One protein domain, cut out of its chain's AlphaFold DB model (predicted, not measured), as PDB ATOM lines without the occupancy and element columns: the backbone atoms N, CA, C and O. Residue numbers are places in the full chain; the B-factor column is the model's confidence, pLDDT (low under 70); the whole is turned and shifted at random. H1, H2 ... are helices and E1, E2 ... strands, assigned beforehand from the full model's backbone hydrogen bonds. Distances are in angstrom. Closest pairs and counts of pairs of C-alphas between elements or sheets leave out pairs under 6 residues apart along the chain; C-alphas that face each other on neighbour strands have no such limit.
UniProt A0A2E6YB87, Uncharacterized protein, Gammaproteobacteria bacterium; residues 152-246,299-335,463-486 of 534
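What this domain is: This is residues 152 to 246, 299 to 335 and 463 to 486 of the 534 residues of an uncharacterized protein of Gammaproteobacteria bacterium (UniProt A0A2E6YB87). This is a rod with two small three-stranded sheets one after the other along it. H2 and H4 cover one face of the sheet E4 E3 E5, H1 packs on both helices, and H4 reaches on to the sheet E1 E2 E6; H3 lies at one end of the rod and the loop of residues 173 to 186 at the other. The printed part has 156 residues, with four named helices and six named strands in the order H1 E1 E2 H2 H3 E3 E4 H4 E5 E6, class mixed, helices and strands. The sheet E1 E2 E6 is all antiparallel, the sheet E4 E3 E5 mixed. The whole is loose, with a radius of gyration of the C-alphas of 20.5 A and spans of 73 by 31 by 27 A.

How they stand to each other: Begin at H1, residues 152 to 161, then find the hairpin of E1, residues 168 to 172, and E2, residues 187 to 197, antiparallel, with N 169 and O 196 within hydrogen-bond range at 2.8 A. E6, residues 475 to 485, is E2's other antiparallel neighbour, with N 187 and O 485 at 2.8 A; this sheet is twisted. H2, residues 199 to 215, touches H1 with residues 204 to 211 alone, closest at the C-alphas of Ala 161 and Leu 204, 6.6 A, at a shallow tilt of 5 degrees, opposite ways. H3, residues 219 to 227, touches no helix. Next, E3, residues 233 to 239, is antiparallel to E4, residues 302 to 307, with N 233 and O 307 at 2.8 A, and parallel to E5, residues 465 to 469, with N 236 and O 465 at 3.0 A. H4, residues 310 to 331, touches H1 with residues 312 to 319 alone, closest at the C-alphas of Val 158 and Leu 319, 6.0 A. H2 and H4 are on the same face of the sheet E4 E3 E5, two layers, helices over one face, at heights over the sheet of 9.9 A and 10.3 A. H4 is also on the sheet E1 E2 E6, at a height over the sheet of 12.9 A. Every O i to N i+4 pair is within hydrogen-bond range in H1, H2 and H3; in H4, 16 of 18 are.

Where its parts are: Find C-alpha 152 at (-45.923, 6.130, 22.837), where H1 begins. H2 is 24.4 A long, E2 31.8 A and E6 27.8 A. H4 runs 31.2 A from C-alpha 310 at (-51.407, -4.659, 24.050). E6 ends at C-alpha 485, (-7.890, -25.763, 32.143).

The domain as a whole: The C-alphas farthest apart are those of Asn 185 and Glu 227, 73.6 A. Look for two cuts: C-alphas 246 and 299 are 20.2 A apart, and C-alphas 335 and 463 are 34.2 A apart. The link from E1 to E2 is long. The mean pLDDT of the printed part is 74.4; 53 residues are under 70, among them residues 473 to 486.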
ATOM      1  N   LYS A 152     -46.993   5.176  23.177       95.38
ATOM      2  CA  LYS A 152     -45.923   6.130  22.837       95.38
ATOM      3  C   LYS A 152     -45.026   6.398  24.042       95.38
ATOM      4  O   LYS A 152     -43.807   6.380  23.929       95.38
ATOM      5  N   VAL A 153     -45.640   6.612  25.202       95.25
ATOM      6  CA  VAL A 153     -44.939   6.925  26.454       95.25
ATOM      7  C   VAL A 153     -44.154   5.714  26.950       95.25
ATOM      8  O   VAL A 153     -43.004   5.847  27.356       95.25
ATOM      9  N   ILE A 154     -44.728   4.512  26.847       94.12
ATOM     10  CA  ILE A 154     -44.018   3.282  27.213       94.12
ATOM     11  C   ILE A 154     -42.881   2.985  26.222       94.12
ATOM     12  O   ILE A 154     -41.816   2.539  26.636       94.12
ATOM     13  N   GLN A 155     -43.039   3.278  24.931       94.44
ATOM     14  CA  GLN A 155     -41.936   3.187  23.969       94.44
ATOM     15  C   GLN A 155     -40.818   4.183  24.287       94.44
ATOM     16  O   GLN A 155     -39.650   3.821  24.218       94.44
ATOM     17  N   HIS A 156     -41.154   5.409  24.690       95.12
ATOM     18  CA  HIS A 156     -40.170   6.393  25.143       95.12
ATOM     19  C   HIS A 156     -39.429   5.938  26.412       95.12
ATOM     20  O   HIS A 156     -38.220   6.124  26.521       95.12
ATOM     21  N   LEU A 157     -40.124   5.267  27.338       94.69
ATOM     22  CA  LEU A 157     -39.504   4.571  28.472       94.69
ATOM     23  C   LEU A 157     -38.492   3.514  27.999       94.69
ATOM     24  O   LEU A 157     -37.373   3.487  28.506       94.69
ATOM     25  N   VAL A 158     -38.862   2.665  27.033       92.88
ATOM     26  CA  VAL A 158     -37.957   1.638  26.484       92.88
ATOM     27  C   VAL A 158     -36.735   2.283  25.835       92.88
ATOM     28  O   VAL A 158     -35.621   1.899  26.169       92.88
ATOM     29  N   LYS A 159     -36.920   3.319  25.005       93.25
ATOM     30  CA  LYS A 159     -35.806   4.072  24.409       93.25
ATOM     31  C   LYS A 159     -34.862   4.630  25.468       93.25
ATOM     32  O   LYS A 159     -33.658   4.453  25.361       93.25
ATOM     33  N   LYS A 160     -35.390   5.279  26.514       92.56
ATOM     34  CA  LYS A 160     -34.561   5.790  27.616       92.56
ATOM     35  C   LYS A 160     -33.756   4.664  28.262       92.56
ATOM     36  O   LYS A 160     -32.615   4.879  28.662       92.56
ATOM     37  N   ALA A 161     -34.357   3.486  28.384       90.00
ATOM     38  CA  ALA A 161     -33.719   2.347  29.009       90.00
ATOM     39  C   ALA A 161     -32.573   1.743  28.170       90.00
ATOM     40  O   ALA A 161     -31.657   1.169  28.751       90.00
ATOM     41  N   GLU A 162     -32.561   1.943  26.849       88.81
ATOM     42  CA  GLU A 162     -31.449   1.543  25.968       88.81
ATOM     43  C   GLU A 162     -30.141   2.310  26.258       88.81
ATOM     44  O   GLU A 162     -29.068   1.862  25.866       88.81
ATOM     45  N   PHE A 163     -30.201   3.444  26.968       87.25
ATOM     46  CA  PHE A 163     -29.016   4.228  27.350       87.25
ATOM     47  C   PHE A 163     -28.317   3.717  28.619       87.25
ATOM     48  O   PHE A 163     -27.269   4.249  28.995       87.25
ATOM     49  N   PHE A 164     -28.865   2.710  29.305       85.88
ATOM     50  CA  PHE A 164     -28.168   2.068  30.417       85.88
ATOM     51  C   PHE A 164     -27.158   1.046  29.875       85.88
ATOM     52  O   PHE A 164     -27.525   0.153  29.120       85.88
ATOM     53  N   VAL A 165     -25.886   1.191  30.261       75.56
ATOM     54  CA  VAL A 165     -24.778   0.394  29.696       75.56
ATOM     55  C   VAL A 165     -24.623  -0.974  30.376       75.56
ATOM     56  O   VAL A 165     -24.205  -1.903  29.704       75.56
ATOM     57  N   ASP A 166     -25.023  -1.114  31.645       81.50
ATOM     58  CA  ASP A 166     -25.038  -2.378  32.405       81.50
ATOM     59  C   ASP A 166     -26.006  -2.255  33.593       81.50
ATOM     60  O   ASP A 166     -26.031  -1.217  34.266       81.50
ATOM     61  N   PHE A 167     -26.750  -3.311  33.921       82.88
ATOM     62  CA  PHE A 167     -27.664  -3.356  35.069       82.88
ATOM     63  C   PHE A 167     -27.076  -4.059  36.296       82.88
ATOM     64  O   PHE A 167     -27.568  -3.900  37.421       82.88
ATOM     65  N   PHE A 168     -26.021  -4.846  36.102       82.75
ATOM     66  CA  PHE A 168     -25.490  -5.720  37.137       82.75
ATOM     67  C   PHE A 168     -23.985  -5.554  37.316       82.75
ATOM     68  O   PHE A 168     -23.224  -5.547  36.355       82.75
ATOM     69  N   ASP A 169     -23.554  -5.485  38.574       81.38
ATOM     70  CA  ASP A 169     -22.144  -5.518  38.946       81.38
ATOM     71  C   ASP A 169     -21.733  -6.954  39.272       81.38
ATOM     72  O   ASP A 169     -22.453  -7.681  39.964       81.38
ATOM     73  N   VAL A 170     -20.544  -7.355  38.820       75.94
ATOM     74  CA  VAL A 170     -19.993  -8.689  39.077       75.94
ATOM     75  C   VAL A 170     -18.753  -8.596  39.947       75.94
ATOM     76  O   VAL A 170     -17.793  -7.895  39.631       75.94
ATOM     77  N   SER A 171     -18.745  -9.357  41.038       76.94
ATOM     78  CA  SER A 171     -17.613  -9.457  41.955       76.94
ATOM     79  C   SER A 171     -17.258 -10.912  42.252       76.94
ATOM     80  O   SER A 171     -18.091 -11.814  42.170       76.94
ATOM     81  N   LEU A 172     -15.991 -11.153  42.584       70.62
ATOM     82  CA  LEU A 172     -15.532 -12.442  43.097       70.62
ATOM     83  C   LEU A 172     -15.577 -12.387  44.620       70.62
ATOM     84  O   LEU A 172     -15.049 -11.459  45.225       70.62
ATOM     85  N   SER A 173     -16.215 -13.378  45.225       66.00
ATOM     86  CA  SER A 173     -16.373 -13.464  46.682       66.00
ATOM     87  C   SER A 173     -15.098 -13.891  47.415       66.00
ATOM     88  O   SER A 173     -14.949 -13.574  48.594       66.00
ATOM     89  N   ASP A 174     -14.182 -14.594  46.741       64.12
ATOM     90  CA  ASP A 174     -12.988 -15.170  47.363       64.12
ATOM     91  C   ASP A 174     -11.702 -14.519  46.830       64.12
ATOM     92  O   ASP A 174     -11.387 -14.592  45.640       64.12
ATOM     93  N   GLU A 175     -10.933 -13.904  47.728       57.91
ATOM     94  CA  GLU A 175      -9.614 -13.331  47.430       57.91
ATOM     95  C   GLU A 175      -8.523 -14.414  47.322       57.91
ATOM     96  O   GLU A 175      -7.450 -14.168  46.772       57.91
ATOM     97  N   ASN A 176      -8.783 -15.635  47.812       58.03
ATOM     98  CA  ASN A 176      -7.802 -16.718  47.914       58.03
ATOM     99  C   ASN A 176      -8.147 -17.917  47.025       58.03
ATOM    100  O   ASN A 176      -8.074 -19.073  47.453       58.03
ATOM    101  N   ILE A 177      -8.467 -17.645  45.760       66.12
ATOM    102  CA  ILE A 177      -8.739 -18.674  44.757       66.12
ATOM    103  C   ILE A 177      -7.496 -19.565  44.573       66.12
ATOM    104  O   ILE A 177      -6.464 -19.126  44.063       66.12
ATOM    105  N   LYS A 178      -7.588 -20.840  44.975       72.94
ATOM    106  CA  LYS A 178      -6.481 -21.807  44.885       72.94
ATOM    107  C   LYS A 178      -6.728 -22.839  43.781       72.94
ATOM    108  O   LYS A 178      -7.721 -23.564  43.852       72.94
ATOM    109  N   PRO A 179      -5.826 -22.964  42.791       74.88
ATOM    110  CA  PRO A 179      -5.938 -24.000  41.774       74.88
ATOM    111  C   PRO A 179      -5.667 -25.380  42.386       74.88
ATOM    112  O   PRO A 179      -4.704 -25.580  43.128       74.88
ATOM    113  N   LYS A 180      -6.513 -26.354  42.051       77.62
ATOM    114  CA  LYS A 180      -6.373 -27.760  42.427       77.62
ATOM    115  C   LYS A 180      -5.947 -28.564  41.205       77.62
ATOM    116  O   LYS A 180      -6.655 -28.591  40.204       77.62
ATOM    117  N   ARG A 181      -4.805 -29.245  41.284       76.75
ATOM    118  CA  ARG A 181      -4.368 -30.160  40.221       76.75
ATOM    119  C   ARG A 181      -5.263 -31.402  40.197       76.75
ATOM    120  O   ARG A 181      -5.535 -31.978  41.251       76.75
ATOM    121  N   LEU A 182      -5.704 -31.798  39.010       73.81
ATOM    122  CA  LEU A 182      -6.448 -33.027  38.745       73.81
ATOM    123  C   LEU A 182      -5.502 -34.128  38.235       73.81
ATOM    124  O   LEU A 182      -4.440 -33.851  37.671       73.81
ATOM    125  N   ASP A 183      -5.908 -35.388  38.401       75.31
ATOM    126  CA  ASP A 183      -5.094 -36.573  38.074       75.31
ATOM    127  C   ASP A 183      -4.762 -36.697  36.573       75.31
ATOM    128  O   ASP A 183      -3.802 -37.360  36.187       75.31
ATOM    129  N   ASN A 184      -5.528 -36.025  35.713       72.19
ATOM    130  CA  ASN A 184      -5.370 -35.992  34.257       72.19
ATOM    131  C   ASN A 184      -4.447 -34.862  33.756       72.19
ATOM    132  O   ASN A 184      -4.508 -34.506  32.581       72.19
ATOM    133  N   ASN A 185      -3.616 -34.282  34.628       73.25
ATOM    134  CA  ASN A 185      -2.719 -33.169  34.296       73.25
ATOM    135  C   ASN A 185      -3.435 -31.859  33.900       73.25
ATOM    136  O   ASN A 185      -2.829 -30.989  33.279       73.25
ATOM    137  N   SER A 186      -4.710 -31.712  34.279       67.81
ATOM    138  CA  SER A 186      -5.455 -30.452  34.192       67.81
ATOM    139  C   SER A 186      -5.562 -29.779  35.562       67.81
ATOM    140  O   SER A 186      -5.332 -30.402  36.603       67.81
ATOM    141  N   TRP A 187      -5.894 -28.495  35.573       74.25
ATOM    142  CA  TRP A 187      -6.072 -27.702  36.781       74.25
ATOM    143  C   TRP A 187      -7.524 -27.273  36.910       74.25
ATOM    144  O   TRP A 187      -8.122 -26.806  35.945       74.25
ATOM    145  N   GLN A 188      -8.076 -27.416  38.109       67.31
ATOM    146  CA  GLN A 188      -9.418 -26.972  38.444       67.31
ATOM    147  C   GLN A 188      -9.359 -25.757  39.360       67.31
ATOM    148  O   GLN A 188      -8.677 -25.773  40.387       67.31
ATOM    149  N   LEU A 189     -10.106 -24.720  39.006       68.44
ATOM    150  CA  LEU A 189     -10.256 -23.515  39.811       68.44
ATOM    151  C   LEU A 189     -11.703 -23.415  40.286       68.44
ATOM    152  O   LEU A 189     -12.603 -23.492  39.455       68.44
ATOM    153  N   TYR A 190     -11.909 -23.241  41.591       61.94
ATOM    154  CA  TYR A 190     -13.224 -22.957  42.164       61.94
ATOM    155  C   TYR A 190     -13.260 -21.511  42.612       61.94
ATOM    156  O   TYR A 190     -12.397 -21.086  43.376       61.94
ATOM    157  N   PHE A 191     -14.250 -20.769  42.143       60.28
ATOM    158  CA  PHE A 191     -14.497 -19.412  42.600       60.28
ATOM    159  C   PHE A 191     -15.994 -19.151  42.600       60.28
ATOM    160  O   PHE A 191     -16.739 -19.702  41.788       60.28
ATOM    161  N   GLN A 192     -16.423 -18.323  43.542       62.28
ATOM    162  CA  GLN A 192     -17.814 -17.950  43.699       62.28
ATOM    163  C   GLN A 192     -18.001 -16.533  43.156       62.28
ATOM    164  O   GLN A 192     -17.303 -15.596  43.561       62.28
ATOM    165  N   VAL A 193     -18.904 -16.415  42.186       63.66
ATOM    166  CA  VAL A 193     -19.233 -15.161  41.507       63.66
ATOM    167  C   VAL A 193     -20.503 -14.598  42.128       63.66
ATOM    168  O   VAL A 193     -21.521 -15.287  42.167       63.66
ATOM    169  N   ASN A 194     -20.431 -13.347  42.572       66.69
ATOM    170  CA  ASN A 194     -21.556 -12.594  43.101       66.69
ATOM    171  C   ASN A 194     -21.984 -11.561  42.063       66.69
ATOM    172  O   ASN A 194     -21.207 -10.665  41.726       66.69
ATOM    173  N   ILE A 195     -23.220 -11.676  41.586       72.94
ATOM    174  CA  ILE A 195     -23.839 -10.699  40.686       72.94
ATOM    175  C   ILE A 195     -24.835  -9.882  41.498       72.94
ATOM    176  O   ILE A 195     -25.734 -10.456  42.118       72.94
ATOM    177  N   THR A 196     -24.687  -8.558  41.510       78.81
ATOM    178  CA  THR A 196     -25.532  -7.649  42.295       78.81
ATOM    179  C   THR A 196     -26.155  -6.558  41.438       78.81
ATOM    180  O   THR A 196     -25.481  -5.992  40.585       78.81
ATOM    181  N   ALA A 197     -27.422  -6.219  41.692       82.25
ATOM    182  CA  ALA A 197     -28.071  -5.082  41.033       82.25
ATOM    183  C   ALA A 197     -27.346  -3.767  41.350       82.25
ATOM    184  O   ALA A 197     -27.093  -3.469  42.525       82.25
ATOM    185  N   ASN A 198     -27.041  -2.987  40.314       84.75
ATOM    186  CA  ASN A 198     -26.314  -1.727  40.438       84.75
ATOM    187  C   ASN A 198     -27.260  -0.506  40.459       84.75
ATOM    188  O   ASN A 198     -28.483  -0.630  40.566       84.75
ATOM    189  N   ASP A 199     -26.684   0.697  40.387       90.25
ATOM    190  CA  ASP A 199     -27.445   1.953  40.364       90.25
ATOM    191  C   ASP A 199     -28.300   2.139  39.105       90.25
ATOM    192  O   ASP A 199     -29.386   2.710  39.192       90.25
ATOM    193  N   ASN A 200     -27.840   1.661  37.948       89.38
ATOM    194  CA  ASN A 200     -28.586   1.767  36.692       89.38
ATOM    195  C   ASN A 200     -29.868   0.937  36.755       89.38
ATOM    196  O   ASN A 200     -30.918   1.369  36.286       89.38
ATOM    197  N   PHE A 201     -29.806  -0.229  37.394       87.19
ATOM    198  CA  PHE A 201     -30.974  -1.078  37.566       87.19
ATOM    199  C   PHE A 201     -32.037  -0.467  38.484       87.19
ATOM    200  O   PHE A 201     -33.227  -0.506  38.167       87.19
ATOM    201  N   GLU A 202     -31.633   0.148  39.601       86.94
ATOM    202  CA  GLU A 202     -32.574   0.856  40.484       86.94
ATOM    203  C   GLU A 202     -33.162   2.098  39.792       86.94
ATOM    204  O   GLU A 202     -34.355   2.374  39.928       86.94
ATOM    205  N   GLN A 203     -32.361   2.820  39.001       89.81
ATOM    206  CA  GLN A 203     -32.853   3.926  38.175       89.81
ATOM    207  C   GLN A 203     -33.879   3.446  37.146       89.81
ATOM    208  O   GLN A 203     -34.930   4.070  37.003       89.81
ATOM    209  N   LEU A 204     -33.623   2.315  36.481       90.75
ATOM    210  CA  LEU A 204     -34.579   1.707  35.564       90.75
ATOM    211  C   LEU A 204     -35.872   1.306  36.285       90.75
ATOM    212  O   LEU A 204     -36.960   1.613  35.801       90.75
ATOM    213  N   TYR A 205     -35.778   0.666  37.454       89.88
ATOM    214  CA  TYR A 205     -36.950   0.327  38.263       89.88
ATOM    215  C   TYR A 205     -37.803   1.562  38.561       89.88
ATOM    216  O   TYR A 205     -39.021   1.533  38.375       89.88
ATOM    217  N   GLN A 206     -37.166   2.642  39.018       90.12
ATOM    218  CA  GLN A 206     -37.861   3.872  39.375       90.12
ATOM    219  C   GLN A 206     -38.523   4.509  38.149       90.12
ATOM    220  O   GLN A 206     -39.687   4.897  38.213       90.12
ATOM    221  N   LEU A 207     -37.829   4.515  37.011       91.75
ATOM    222  CA  LEU A 207     -38.347   4.995  35.735       91.75
ATOM    223  C   LEU A 207     -39.599   4.222  35.289       91.75
ATOM    224  O   LEU A 207     -40.612   4.822  34.918       91.75
ATOM    225  N   VAL A 208     -39.560   2.888  35.367       92.75
ATOM    226  CA  VAL A 208     -40.707   2.017  35.063       92.75
ATOM    227  C   VAL A 208     -41.845   2.268  36.046       92.75
ATOM    228  O   VAL A 208     -42.995   2.388  35.632       92.75
ATOM    229  N   TYR A 209     -41.537   2.370  37.341       92.38
ATOM    230  CA  TYR A 209     -42.521   2.624  38.389       92.38
ATOM    231  C   TYR A 209     -43.268   3.938  38.156       92.38
ATOM    232  O   TYR A 209     -44.499   3.942  38.165       92.38
ATOM    233  N   ASP A 210     -42.533   5.031  37.937       93.56
ATOM    234  CA  ASP A 210     -43.092   6.366  37.725       93.56
ATOM    235  C   ASP A 210     -43.913   6.439  36.438       93.56
ATOM    236  O   ASP A 210     -45.003   7.010  36.436       93.56
ATOM    237  N   THR A 211     -43.426   5.810  35.366       94.81
ATOM    238  CA  THR A 211     -44.147   5.752  34.092       94.81
ATOM    239  C   THR A 211     -45.456   4.983  34.247       94.81
ATOM    240  O   THR A 211     -46.512   5.486  33.871       94.81
ATOM    241  N   LEU A 212     -45.417   3.783  34.841       93.38
ATOM    242  CA  LEU A 212     -46.607   2.960  35.058       93.38
ATOM    243  C   LEU A 212     -47.612   3.618  36.007       93.38
ATOM    244  O   LEU A 212     -48.815   3.466  35.805       93.38
ATOM    245  N   ASP A 213     -47.151   4.361  37.014       93.38
ATOM    246  CA  ASP A 213     -48.028   5.112  37.916       93.38
ATOM    247  C   ASP A 213     -48.776   6.239  37.198       93.38
ATOM    248  O   ASP A 213     -49.963   6.435  37.448       93.38
ATOM    249  N   ALA A 214     -48.110   6.917  36.261       93.94
ATOM    250  CA  ALA A 214     -48.719   7.968  35.453       93.94
ATOM    251  C   ALA A 214     -49.714   7.422  34.415       93.94
ATOM    252  O   ALA A 214     -50.788   7.995  34.225       93.94
ATOM    253  N   VAL A 215     -49.385   6.311  33.740       94.50
ATOM    254  CA  VAL A 215     -50.220   5.797  32.636       94.50
ATOM    255  C   VAL A 215     -51.321   4.839  33.082       94.50
ATOM    256  O   VAL A 215     -52.304   4.670  32.360       94.50
ATOM    257  N   SER A 216     -51.190   4.177  34.235       92.44
ATOM    258  CA  SER A 216     -52.137   3.138  34.651       92.44
ATOM    259  C   SER A 216     -53.550   3.676  34.854       92.44
ATOM    260  O   SER A 216     -53.780   4.792  35.314       92.44
ATOM    261  N   MET A 217     -54.529   2.832  34.540       89.00
ATOM    262  CA  MET A 217     -55.936   3.120  34.778       89.00
ATOM    263  C   MET A 217     -56.234   3.214  36.277       89.00
ATOM    264  O   MET A 217     -55.704   2.449  37.088       89.00
ATOM    265  N   SER A 218     -57.144   4.124  36.625       89.31
ATOM    266  CA  SER A 218     -57.741   4.188  37.963       89.31
ATOM    267  C   SER A 218     -58.832   3.126  38.139       89.31
ATOM    268  O   SER A 218     -59.422   2.667  37.162       89.31
ATOM    269  N   GLU A 219     -59.178   2.786  39.384       85.56
ATOM    270  CA  GLU A 219     -60.259   1.829  39.680       85.56
ATOM    271  C   GLU A 219     -61.600   2.225  39.037       85.56
ATOM    272  O   GLU A 219     -62.308   1.382  38.485       85.56
ATOM    273  N   ASN A 220     -61.918   3.523  39.041       85.44
ATOM    274  CA  ASN A 220     -63.121   4.060  38.402       85.44
ATOM    275  C   ASN A 220     -63.100   3.862  36.877       85.44
ATOM    276  O   ASN A 220     -64.112   3.532  36.264       85.44
ATOM    277  N   GLU A 221     -61.938   4.046  36.251       87.12
ATOM    278  CA  GLU A 221     -61.784   3.844  34.813       87.12
ATOM    279  C   GLU A 221     -61.916   2.365  34.431       87.12
ATOM    280  O   GLU A 221     -62.589   2.047  33.451       87.12
ATOM    281  N   ILE A 222     -61.351   1.457  35.233       85.06
ATOM    282  CA  ILE A 222     -61.477   0.005  35.035       85.06
ATOM    283  C   ILE A 222     -62.947  -0.416  35.087       85.06
ATOM    284  O   ILE A 222     -63.398  -1.151  34.208       85.06
ATOM    285  N   GLY A 223     -63.708   0.083  36.070       80.25
ATOM    286  CA  GLY A 223     -65.147  -0.176  36.169       80.25
ATOM    287  C   GLY A 223     -65.885   0.169  34.873       80.25
ATOM    288  O   GLY A 223     -66.623  -0.657  34.339       80.25
ATOM    289  N   LYS A 224     -65.587   1.335  34.293       83.69
ATOM    290  CA  LYS A 224     -66.184   1.792  33.028       83.69
ATOM    291  C   LYS A 224     -65.748   0.965  31.822       83.69
ATOM    292  O   LYS A 224     -66.566   0.670  30.958       83.69
ATOM    293  N   TYR A 225     -64.484   0.550  31.758       83.94
ATOM    294  CA  TYR A 225     -64.012  -0.351  30.701       83.94
ATOM    295  C   TYR A 225     -64.776  -1.675  30.713       83.94
ATOM    296  O   TYR A 225     -65.196  -2.150  29.658       83.94
ATOM    297  N   VAL A 226     -65.011  -2.235  31.903       80.81
ATOM    298  CA  VAL A 226     -65.814  -3.452  32.068       80.81
ATOM    299  C   VAL A 226     -67.264  -3.215  31.640       80.81
ATOM    300  O   VAL A 226     -67.811  -4.031  30.900       80.81
ATOM    301  N   GLU A 227     -67.872  -2.092  32.035       81.00
ATOM    302  CA  GLU A 227     -69.234  -1.715  31.616       81.00
ATOM    303  C   GLU A 227     -69.366  -1.577  30.091       81.00
ATOM    304  O   GLU A 227     -70.373  -1.988  29.513       81.00
ATOM    305  N   PHE A 228     -68.336  -1.052  29.426       79.69
ATOM    306  CA  PHE A 228     -68.291  -0.895  27.971       79.69
ATOM    307  C   PHE A 228     -67.838  -2.156  27.222       79.69
ATOM    308  O   PHE A 228     -67.747  -2.131  25.994       79.69
ATOM    309  N   GLY A 229     -67.551  -3.257  27.926       77.12
ATOM    310  CA  GLY A 229     -67.067  -4.499  27.322       77.12
ATOM    311  C   GLY A 229     -65.687  -4.363  26.667       77.12
ATOM    312  O   GLY A 229     -65.386  -5.080  25.713       77.12
ATOM    313  N   GLN A 230     -64.865  -3.425  27.140       79.75
ATOM    314  CA  GLN A 230     -63.503  -3.223  26.658       79.75
ATOM    315  C   GLN A 230     -62.504  -4.082  27.433       79.75
ATOM    316  O   GLN A 230     -62.604  -4.265  28.647       79.75
ATOM    317  N   TYR A 231     -61.496  -4.570  26.716       81.31
ATOM    318  CA  TYR A 231     -60.374  -5.281  27.313       81.31
ATOM    319  C   TYR A 231     -59.356  -4.300  27.897       81.31
ATOM    320  O   TYR A 231     -59.113  -3.228  27.338       81.31
ATOM    321  N   TYR A 232     -58.747  -4.710  29.002       84.19
ATOM    322  CA  TYR A 232     -57.592  -4.075  29.624       84.19
ATOM    323  C   TYR A 232     -56.600  -5.166  30.040       84.19
ATOM    324  O   TYR A 232     -56.955  -6.343  30.146       84.19
ATOM    325  N   TYR A 233     -55.353  -4.776  30.272       85.12
ATOM    326  CA  TYR A 233     -54.252  -5.678  30.583       85.12
ATOM    327  C   TYR A 233     -53.741  -5.405  31.988       85.12
ATOM    328  O   TYR A 233     -53.547  -4.255  32.363       85.12
ATOM    329  N   ALA A 234     -53.505  -6.456  32.766       81.81
ATOM    330  CA  ALA A 234     -52.889  -6.337  34.078       81.81
ATOM    331  C   ALA A 234     -51.380  -6.584  33.982       81.81
ATOM    332  O   ALA A 234     -50.937  -7.575  33.401       81.81
ATOM    333  N   PHE A 235     -50.604  -5.709  34.609       81.69
ATOM    334  CA  PHE A 235     -49.160  -5.823  34.734       81.69
ATOM    335  C   PHE A 235     -48.769  -5.716  36.203       81.69
ATOM    336  O   PHE A 235     -49.247  -4.836  36.914       81.69
ATOM    337  N   THR A 236     -47.918  -6.617  36.686       82.06
ATOM    338  CA  THR A 236     -47.460  -6.586  38.080       82.06
ATOM    339  C   THR A 236     -45.990  -6.219  38.138       82.06
ATOM    340  O   THR A 236     -45.154  -6.926  37.577       82.06
ATOM    341  N   LEU A 237     -45.682  -5.156  38.879       82.19
ATOM    342  CA  LEU A 237     -44.321  -4.728  39.175       82.19
ATOM    343  C   LEU A 237     -44.011  -5.018  40.642       82.19
ATOM    344  O   LEU A 237     -44.751  -4.604  41.537       82.19
ATOM    345  N   CYS A 238     -42.903  -5.697  40.904       77.94
ATOM    346  CA  CYS A 238     -42.464  -5.987  42.265       77.94
ATOM    347  C   CYS A 238     -41.098  -5.370  42.541       77.94
ATOM    348  O   CYS A 238     -40.164  -5.568  41.763       77.94
ATOM    349  N   LYS A 239     -40.973  -4.699  43.694       68.81
ATOM    350  CA  LYS A 239     -39.667  -4.395  44.277       68.81
ATOM    351  C   LYS A 239     -39.159  -5.653  44.985       68.81
ATOM    352  O   LYS A 239     -39.734  -6.059  45.991       68.81
ATOM    353  N   ASN A 240     -38.103  -6.239  44.437       63.28
ATOM    354  CA  ASN A 240     -37.298  -7.348  44.945       63.28
ATOM    355  C   ASN A 240     -37.926  -8.762  44.913       63.28
ATOM    356  O   ASN A 240     -38.731  -9.108  45.781       63.28
ATOM    357  N   PRO A 241     -37.500  -9.648  43.990       54.22
ATOM    358  CA  PRO A 241     -37.709 -11.085  44.102       54.22
ATOM    359  C   PRO A 241     -36.474 -11.796  44.641       54.22
ATOM    360  O   PRO A 241     -35.808 -12.536  43.919       54.22
ATOM    361  N   ARG A 242     -36.179 -11.686  45.932       42.66
ATOM    362  CA  ARG A 242     -35.413 -12.791  46.507       42.66
ATOM    363  C   ARG A 242     -36.333 -14.014  46.531       42.66
ATOM    364  O   ARG A 242     -37.427 -13.954  47.094       42.66
ATOM    365  N   TYR A 243     -35.849 -15.087  45.903       38.81
ATOM    366  CA  TYR A 243     -36.392 -16.448  45.811       38.81
ATOM    367  C   TYR A 243     -37.325 -16.741  44.623       38.81
ATOM    368  O   TYR A 243     -38.519 -16.435  44.616       38.81
ATOM    369  N   TYR A 244     -36.762 -17.459  43.644       29.22
ATOM    370  CA  TYR A 244     -37.505 -18.263  42.680       29.22
ATOM    371  C   TYR A 244     -38.431 -19.235  43.420       29.22
ATOM    372  O   TYR A 244     -37.986 -20.067  44.209       29.22
ATOM    373  N   ASN A 245     -39.723 -19.175  43.117       28.78
ATOM    374  CA  ASN A 245     -40.611 -20.315  43.287       28.78
ATOM    375  C   ASN A 245     -41.392 -20.454  41.983       28.78
ATOM    376  O   ASN A 245     -42.355 -19.730  41.732       28.78
ATOM    377  N   VAL A 246     -40.908 -21.340  41.115       24.23
ATOM    378  CA  VAL A 246     -41.644 -21.768  39.931       24.23
ATOM    379  C   VAL A 246     -42.791 -22.641  40.426       24.23
ATOM    380  O   VAL A 246     -42.569 -23.701  41.009       24.23
ATOM    381  N   GLU A 299     -41.414  -7.751  53.658       48.94
ATOM    382  CA  GLU A 299     -41.586  -6.419  53.047       48.94
ATOM    383  C   GLU A 299     -41.797  -6.458  51.521       48.94
ATOM    384  O   GLU A 299     -41.341  -5.586  50.786       48.94
ATOM    385  N   GLN A 300     -42.501  -7.474  51.020       62.62
ATOM    386  CA  GLN A 300     -42.816  -7.592  49.594       62.62
ATOM    387  C   GLN A 300     -43.961  -6.639  49.219       62.62
ATOM    388  O   GLN A 300     -45.125  -6.900  49.522       62.62
ATOM    389  N   LYS A 301     -43.647  -5.533  48.540       65.81
ATOM    390  CA  LYS A 301     -44.646  -4.615  47.971       65.81
ATOM    391  C   LYS A 301     -44.647  -4.749  46.448       65.81
ATOM    392  O   LYS A 301     -43.896  -4.066  45.757       65.81
ATOM    393  N   CYS A 302     -45.475  -5.653  45.925       78.25
ATOM    394  CA  CYS A 302     -45.838  -5.639  44.508       78.25
ATOM    395  C   CYS A 302     -46.999  -4.663  44.293       78.25
ATOM    396  O   CYS A 302     -47.900  -4.579  45.130       78.25
ATOM    397  N   LYS A 303     -46.991  -3.952  43.166       83.88
ATOM    398  CA  LYS A 303     -48.085  -3.088  42.724       83.88
ATOM    399  C   LYS A 303     -48.609  -3.592  41.385       83.88
ATOM    400  O   LYS A 303     -47.833  -3.967  40.507       83.88
ATOM    401  N   GLN A 304     -49.930  -3.637  41.267       83.94
ATOM    402  CA  GLN A 304     -50.614  -4.008  40.038       83.94
ATOM    403  C   GLN A 304     -50.998  -2.740  39.278       83.94
ATOM    404  O   GLN A 304     -51.516  -1.794  39.867       83.94
ATOM    405  N   TYR A 305     -50.733  -2.750  37.981       87.19
ATOM    406  CA  TYR A 305     -51.038  -1.690  37.036       87.19
ATOM    407  C   TYR A 305     -51.972  -2.233  35.962       87.19
ATOM    408  O   TYR A 305     -51.933  -3.421  35.628       87.19
ATOM    409  N   PHE A 306     -52.814  -1.359  35.427       89.44
ATOM    410  CA  PHE A 306     -53.828  -1.708  34.443       89.44
ATOM    411  C   PHE A 306     -53.654  -0.828  33.211       89.44
ATOM    412  O   PHE A 306     -53.696   0.396  33.309       89.44
ATOM    413  N   LEU A 307     -53.422  -1.461  32.066       89.50
ATOM    414  CA  LEU A 307     -53.061  -0.819  30.807       89.50
ATOM    415  C   LEU A 307     -54.149  -1.041  29.757       89.50
ATOM    416  O   LEU A 307     -54.842  -2.061  29.756       89.50
ATOM    417  N   ARG A 308     -54.295  -0.083  28.846       91.62
ATOM    418  CA  ARG A 308     -55.363  -0.050  27.837       91.62
ATOM    419  C   ARG A 308     -54.957  -0.719  26.528       91.62
ATOM    420  O   ARG A 308     -55.838  -1.031  25.722       91.62
ATOM    421  N   ASN A 309     -53.657  -0.891  26.276       89.56
ATOM    422  CA  ASN A 309     -53.138  -1.353  24.990       89.56
ATOM    423  C   ASN A 309     -52.216  -2.583  25.126       89.56
ATOM    424  O   ASN A 309     -51.425  -2.693  26.058       89.56
ATOM    425  N   LEU A 310     -52.309  -3.509  24.166       85.06
ATOM    426  CA  LEU A 310     -51.407  -4.659  24.050       85.06
ATOM    427  C   LEU A 310     -49.997  -4.237  23.622       85.06
ATOM    428  O   LEU A 310     -49.018  -4.845  24.037       85.06
ATOM    429  N   GLU A 311     -49.880  -3.198  22.801       88.19
ATOM    430  CA  GLU A 311     -48.596  -2.652  22.359       88.19
ATOM    431  C   GLU A 311     -47.757  -2.175  23.551       88.19
ATOM    432  O   GLU A 311     -46.581  -2.511  23.640       88.19
ATOM    433  N   SER A 312     -48.397  -1.524  24.528       88.50
ATOM    434  CA  SER A 312     -47.811  -1.175  25.827       88.50
ATOM    435  C   SER A 312     -47.193  -2.386  26.529       88.50
ATOM    436  O   SER A 312     -46.068  -2.330  27.019       88.50
ATOM    437  N   ILE A 313     -47.918  -3.507  26.552       86.12
ATOM    438  CA  ILE A 313     -47.444  -4.757  27.151       86.12
ATOM    439  C   ILE A 313     -46.241  -5.299  26.378       86.12
ATOM    440  O   ILE A 313     -45.247  -5.670  26.994       86.12
ATOM    441  N   ASN A 314     -46.296  -5.307  25.046       84.31
ATOM    442  CA  ASN A 314     -45.189  -5.780  24.217       84.31
ATOM    443  C   ASN A 314     -43.921  -4.936  24.423       84.31
ATOM    444  O   ASN A 314     -42.824  -5.487  24.486       84.31
ATOM    445  N   SER A 315     -44.059  -3.617  24.581       87.38
ATOM    446  CA  SER A 315     -42.938  -2.733  24.909       87.38
ATOM    447  C   SER A 315     -42.342  -3.044  26.287       87.38
ATOM    448  O   SER A 315     -41.124  -3.112  26.418       87.38
ATOM    449  N   LEU A 316     -43.170  -3.326  27.300       85.88
ATOM    450  CA  LEU A 316     -42.679  -3.756  28.618       85.88
ATOM    451  C   LEU A 316     -41.983  -5.126  28.574       85.88
ATOM    452  O   LEU A 316     -41.008  -5.330  29.289       85.88
ATOM    453  N   VAL A 317     -42.436  -6.047  27.718       82.62
ATOM    454  CA  VAL A 317     -41.743  -7.327  27.482       82.62
ATOM    455  C   VAL A 317     -40.387  -7.100  26.808       82.62
ATOM    456  O   VAL A 317     -39.411  -7.752  27.156       82.62
ATOM    457  N   SER A 318     -40.287  -6.147  25.878       82.44
ATOM    458  CA  SER A 318     -38.994  -5.764  25.295       82.44
ATOM    459  C   SER A 318     -38.016  -5.250  26.353       82.44
ATOM    460  O   SER A 318     -36.826  -5.541  26.275       82.44
ATOM    461  N   LEU A 319     -38.520  -4.514  27.346       84.62
ATOM    462  CA  LEU A 319     -37.716  -4.031  28.462       84.62
ATOM    463  C   LEU A 319     -37.213  -5.175  29.356       84.62
ATOM    464  O   LEU A 319     -36.046  -5.184  29.734       84.62
ATOM    465  N   ASP A 320     -38.077  -6.145  29.661       82.50
ATOM    466  CA  ASP A 320     -37.709  -7.349  30.417       82.50
ATOM    467  C   ASP A 320     -36.612  -8.145  29.697       82.50
ATOM    468  O   ASP A 320     -35.576  -8.458  30.279       82.50
ATOM    469  N   ASN A 321     -36.779  -8.360  28.388       81.06
ATOM    470  CA  ASN A 321     -35.791  -9.052  27.560       81.06
ATOM    471  C   ASN A 321     -34.423  -8.354  27.568       81.06
ATOM    472  O   ASN A 321     -33.400  -9.029  27.524       81.06
ATOM    473  N   MET A 322     -34.385  -7.020  27.604       82.62
ATOM    474  CA  MET A 322     -33.131  -6.262  27.655       82.62
ATOM    475  C   MET A 322     -32.389  -6.483  28.980       82.62
ATOM    476  O   MET A 322     -31.183  -6.719  28.980       82.62
ATOM    477  N   VAL A 323     -33.115  -6.475  30.100       82.38
ATOM    478  CA  VAL A 323     -32.559  -6.808  31.420       82.38
ATOM    479  C   VAL A 323     -32.086  -8.263  31.462       82.38
ATOM    480  O   VAL A 323     -31.005  -8.557  31.972       82.38
ATOM    481  N   GLU A 324     -32.882  -9.187  30.923       78.56
ATOM    482  CA  GLU A 324     -32.541 -10.609  30.901       78.56
ATOM    483  C   GLU A 324     -31.301 -10.882  30.039       78.56
ATOM    484  O   GLU A 324     -30.436 -11.658  30.442       78.56
ATOM    485  N   GLN A 325     -31.178 -10.226  28.882       78.88
ATOM    486  CA  GLN A 325     -30.002 -10.336  28.019       78.88
ATOM    487  C   GLN A 325     -28.729  -9.867  28.724       78.88
ATOM    488  O   GLN A 325     -27.710 -10.555  28.638       78.88
ATOM    489  N   ASP A 326     -28.789  -8.753  29.460       78.38
ATOM    490  CA  ASP A 326     -27.649  -8.296  30.256       78.38
ATOM    491  C   ASP A 326     -27.254  -9.346  31.305       78.38
ATOM    492  O   ASP A 326     -26.101  -9.766  31.375       78.38
ATOM    493  N   LEU A 327     -28.228  -9.898  32.040       73.44
ATOM    494  CA  LEU A 327     -27.963 -10.965  33.008       73.44
ATOM    495  C   LEU A 327     -27.346 -12.216  32.351       73.44
ATOM    496  O   LEU A 327     -26.430 -12.831  32.905       73.44
ATOM    497  N   GLN A 328     -27.830 -12.603  31.167       70.00
ATOM    498  CA  GLN A 328     -27.329 -13.757  30.417       70.00
ATOM    499  C   GLN A 328     -25.874 -13.588  29.970       70.00
ATOM    500  O   GLN A 328     -25.136 -14.580  29.981       70.00
ATOM    501  N   ASN A 329     -25.421 -12.367  29.669       70.38
ATOM    502  CA  ASN A 329     -24.021 -12.099  29.312       70.38
ATOM    503  C   ASN A 329     -23.039 -12.546  30.411       70.38
ATOM    504  O   ASN A 329     -21.919 -12.966  30.107       70.38
ATOM    505  N   TYR A 330     -23.467 -12.543  31.676       64.06
ATOM    506  CA  TYR A 330     -22.654 -12.988  32.811       64.06
ATOM    507  C   TYR A 330     -22.716 -14.504  33.061       64.06
ATOM    508  O   TYR A 330     -21.778 -15.073  33.621       64.06
ATOM    509  N   MET A 331     -23.777 -15.186  32.615       55.38
ATOM    510  CA  MET A 331     -23.955 -16.634  32.812       55.38
ATOM    511  C   MET A 331     -23.163 -17.490  31.812       55.38
ATOM    512  O   MET A 331     -22.772 -18.611  32.130       55.38
ATOM    513  N   VAL A 332     -22.870 -16.970  30.617       46.81
ATOM    514  CA  VAL A 332     -22.131 -17.697  29.560       46.81
ATOM    515  C   VAL A 332     -20.665 -17.982  29.942       46.81
ATOM    516  O   VAL A 332     -20.005 -18.810  29.319       46.81
ATOM    517  N   LEU A 333     -20.144 -17.358  31.006       43.84
ATOM    518  CA  LEU A 333     -18.777 -17.572  31.496       43.84
ATOM    519  C   LEU A 333     -18.580 -18.879  32.289       43.84
ATOM    520  O   LEU A 333     -17.443 -19.205  32.636       43.84
ATOM    521  N   SER A 334     -19.640 -19.645  32.565       38.16
ATOM    522  CA  SER A 334     -19.516 -21.029  33.033       38.16
ATOM    523  C   SER A 334     -19.661 -21.992  31.855       38.16
ATOM    524  O   SER A 334     -20.709 -22.004  31.209       38.16
ATOM    525  N   ASP A 335     -18.651 -22.828  31.595       31.16
ATOM    526  CA  ASP A 335     -18.824 -24.006  30.728       31.16
ATOM    527  C   ASP A 335     -20.098 -24.766  31.135       31.16
ATOM    528  O   ASP A 335     -20.365 -24.911  32.334       31.16
ATOM    529  N   TYR A 463     -52.736 -14.096  30.521       35.69
ATOM    530  CA  TYR A 463     -51.388 -13.545  30.516       35.69
ATOM    531  C   TYR A 463     -51.169 -12.855  31.860       35.69
ATOM    532  O   TYR A 463     -51.799 -11.838  32.149       35.69
ATOM    533  N   GLN A 464     -50.315 -13.423  32.707       39.41
ATOM    534  CA  GLN A 464     -49.784 -12.698  33.856       39.41
ATOM    535  C   GLN A 464     -48.391 -12.208  33.490       39.41
ATOM    536  O   GLN A 464     -47.434 -12.975  33.508       39.41
ATOM    537  N   ASN A 465     -48.302 -10.925  33.148       54.00
ATOM    538  CA  ASN A 465     -47.026 -10.265  32.927       54.00
ATOM    539  C   ASN A 465     -46.522  -9.763  34.277       54.00
ATOM    540  O   ASN A 465     -47.169  -8.941  34.941       54.00
ATOM    541  N   ARG A 466     -45.396 -10.321  34.708       59.31
ATOM    542  CA  ARG A 466     -44.756 -10.000  35.976       59.31
ATOM    543  C   ARG A 466     -43.332  -9.571  35.677       59.31
ATOM    544  O   ARG A 466     -42.554 -10.392  35.215       59.31
ATOM    545  N   LEU A 467     -43.009  -8.328  36.006       66.19
ATOM    546  CA  LEU A 467     -41.647  -7.819  35.934       66.19
ATOM    547  C   LEU A 467     -41.091  -7.653  37.339       66.19
ATOM    548  O   LEU A 467     -41.792  -7.229  38.270       66.19
ATOM    549  N   VAL A 468     -39.836  -8.048  37.507       67.44
ATOM    550  CA  VAL A 468     -39.284  -8.284  38.830       67.44
ATOM    551  C   VAL A 468     -37.903  -7.671  38.956       67.44
ATOM    552  O   VAL A 468     -36.968  -8.097  38.292       67.44
ATOM    553  N   PHE A 469     -37.787  -6.673  39.834       68.31
ATOM    554  CA  PHE A 469     -36.564  -5.891  39.989       68.31
ATOM    555  C   PHE A 469     -35.879  -6.189  41.326       68.31
ATOM    556  O   PHE A 469     -36.453  -5.830  42.354       68.31
ATOM    557  N   PRO A 470     -34.692  -6.822  41.383       64.75
ATOM    558  CA  PRO A 470     -33.832  -6.760  42.569       64.75
ATOM    559  C   PRO A 470     -33.553  -5.311  42.998       64.75
ATOM    560  O   PRO A 470     -33.446  -4.415  42.169       64.75
ATOM    561  N   SER A 471     -33.448  -5.065  44.303       68.56
ATOM    562  CA  SER A 471     -33.015  -3.758  44.806       68.56
ATOM    563  C   SER A 471     -31.497  -3.624  44.746       68.56
ATOM    564  O   SER A 471     -30.782  -4.628  44.761       68.56
ATOM    565  N   LYS A 472     -30.993  -2.387  44.693       76.44
ATOM    566  CA  LYS A 472     -29.545  -2.119  44.671       76.44
ATOM    567  C   LYS A 472     -28.785  -2.926  45.736       76.44
ATOM    568  O   LYS A 472     -29.125  -2.897  46.919       76.44
ATOM    569  N   GLY A 473     -27.712  -3.595  45.313       66.38
ATOM    570  CA  GLY A 473     -26.855  -4.411  46.174       66.38
ATOM    571  C   GLY A 473     -27.446  -5.772  46.546       66.38
ATOM    572  O   GLY A 473     -26.823  -6.521  47.301       66.38
ATOM    573  N   ASP A 474     -28.629  -6.125  46.034       66.38
ATOM    574  CA  ASP A 474     -29.144  -7.478  46.184       66.38
ATOM    575  C   ASP A 474     -28.312  -8.463  45.359       66.38
ATOM    576  O   ASP A 474     -28.123  -8.227  44.164       66.38
ATOM    577  N   PRO A 475     -27.866  -9.587  45.953       60.59
ATOM    578  CA  PRO A 475     -27.296 -10.688  45.206       60.59
ATOM    579  C   PRO A 475     -28.410 -11.349  44.395       60.59
ATOM    580  O   PRO A 475     -29.435 -11.771  44.936       60.59
ATOM    581  N   ILE A 476     -28.195 -11.411  43.089       60.81
ATOM    582  CA  ILE A 476     -29.100 -12.006  42.103       60.81
ATOM    583  C   ILE A 476     -28.698 -13.453  41.865       60.81
ATOM    584  O   ILE A 476     -29.539 -14.350  41.850       60.81
ATOM    585  N   LEU A 477     -27.393 -13.671  41.714       59.25
ATOM    586  CA  LEU A 477     -26.789 -14.974  41.519       59.25
ATOM    587  C   LEU A 477     -25.571 -15.097  42.424       59.25
ATOM    588  O   LEU A 477     -24.735 -14.195  42.503       59.25
ATOM    589  N   ASP A 478     -25.516 -16.246  43.082       50.81
ATOM    590  CA  ASP A 478     -24.397 -16.722  43.870       50.81
ATOM    591  C   ASP A 478     -24.141 -18.167  43.433       50.81
ATOM    592  O   ASP A 478     -24.964 -19.057  43.672       50.81
ATOM    593  N   HIS A 479     -23.055 -18.386  42.692       47.94
ATOM    594  CA  HIS A 479     -22.741 -19.704  42.158       47.94
ATOM    595  C   HIS A 479     -21.248 -20.001  42.230       47.94
ATOM    596  O   HIS A 479     -20.402 -19.160  41.922       47.94
ATOM    597  N   THR A 480     -20.925 -21.244  42.589       40.25
ATOM    598  CA  THR A 480     -19.560 -21.769  42.504       40.25
ATOM    599  C   THR A 480     -19.312 -22.264  41.085       40.25
ATOM    600  O   THR A 480     -19.942 -23.221  40.636       40.25
ATOM    601  N   VAL A 481     -18.399 -21.625  40.363       43.41
ATOM    602  CA  VAL A 481     -17.980 -22.071  39.030       43.41
ATOM    603  C   VAL A 481     -16.722 -22.918  39.173       43.41
ATOM    604  O   VAL A 481     -15.811 -22.567  39.926       43.41
ATOM    605  N   SER A 482     -16.672 -24.043  38.454       42.00
ATOM    606  CA  SER A 482     -15.472 -24.870  38.342       42.00
ATOM    607  C   SER A 482     -15.109 -25.048  36.875       42.00
ATOM    608  O   SER A 482     -15.931 -25.543  36.108       42.00
ATOM    609  N   HIS A 483     -13.892 -24.671  36.492       49.56
ATOM    610  CA  HIS A 483     -13.402 -24.847  35.125       49.56
ATOM    611  C   HIS A 483     -12.105 -25.656  35.142       49.56
ATOM    612  O   HIS A 483     -11.243 -25.420  35.996       49.56
ATOM    613  N   SER A 484     -11.992 -26.630  34.234       46.84
ATOM    614  CA  SER A 484     -10.778 -27.425  34.035       46.84
ATOM    615  C   SER A 484      -9.981 -26.848  32.873       46.84
ATOM    616  O   SER A 484     -10.455 -26.879  31.743       46.84
ATOM    617  N   MET A 485      -8.779 -26.359  33.143       52.47
ATOM    618  CA  MET A 485      -7.890 -25.763  32.143       52.47
ATOM    619  C   MET A 485      -6.543 -26.492  32.117       52.47
ATOM    620  O   MET A 485      -6.104 -27.055  33.126       52.47
ATOM    621  N   SER A 486      -5.887 -26.522  30.960       61.50
ATOM    622  CA  SER A 486      -4.515 -27.020  30.821       61.50
ATOM    623  C   SER A 486      -3.514 -26.125  31.568       61.50
ATOM    624  O   SER A 486      -3.814 -24.993  31.946       61.50
TER     625      SER A 486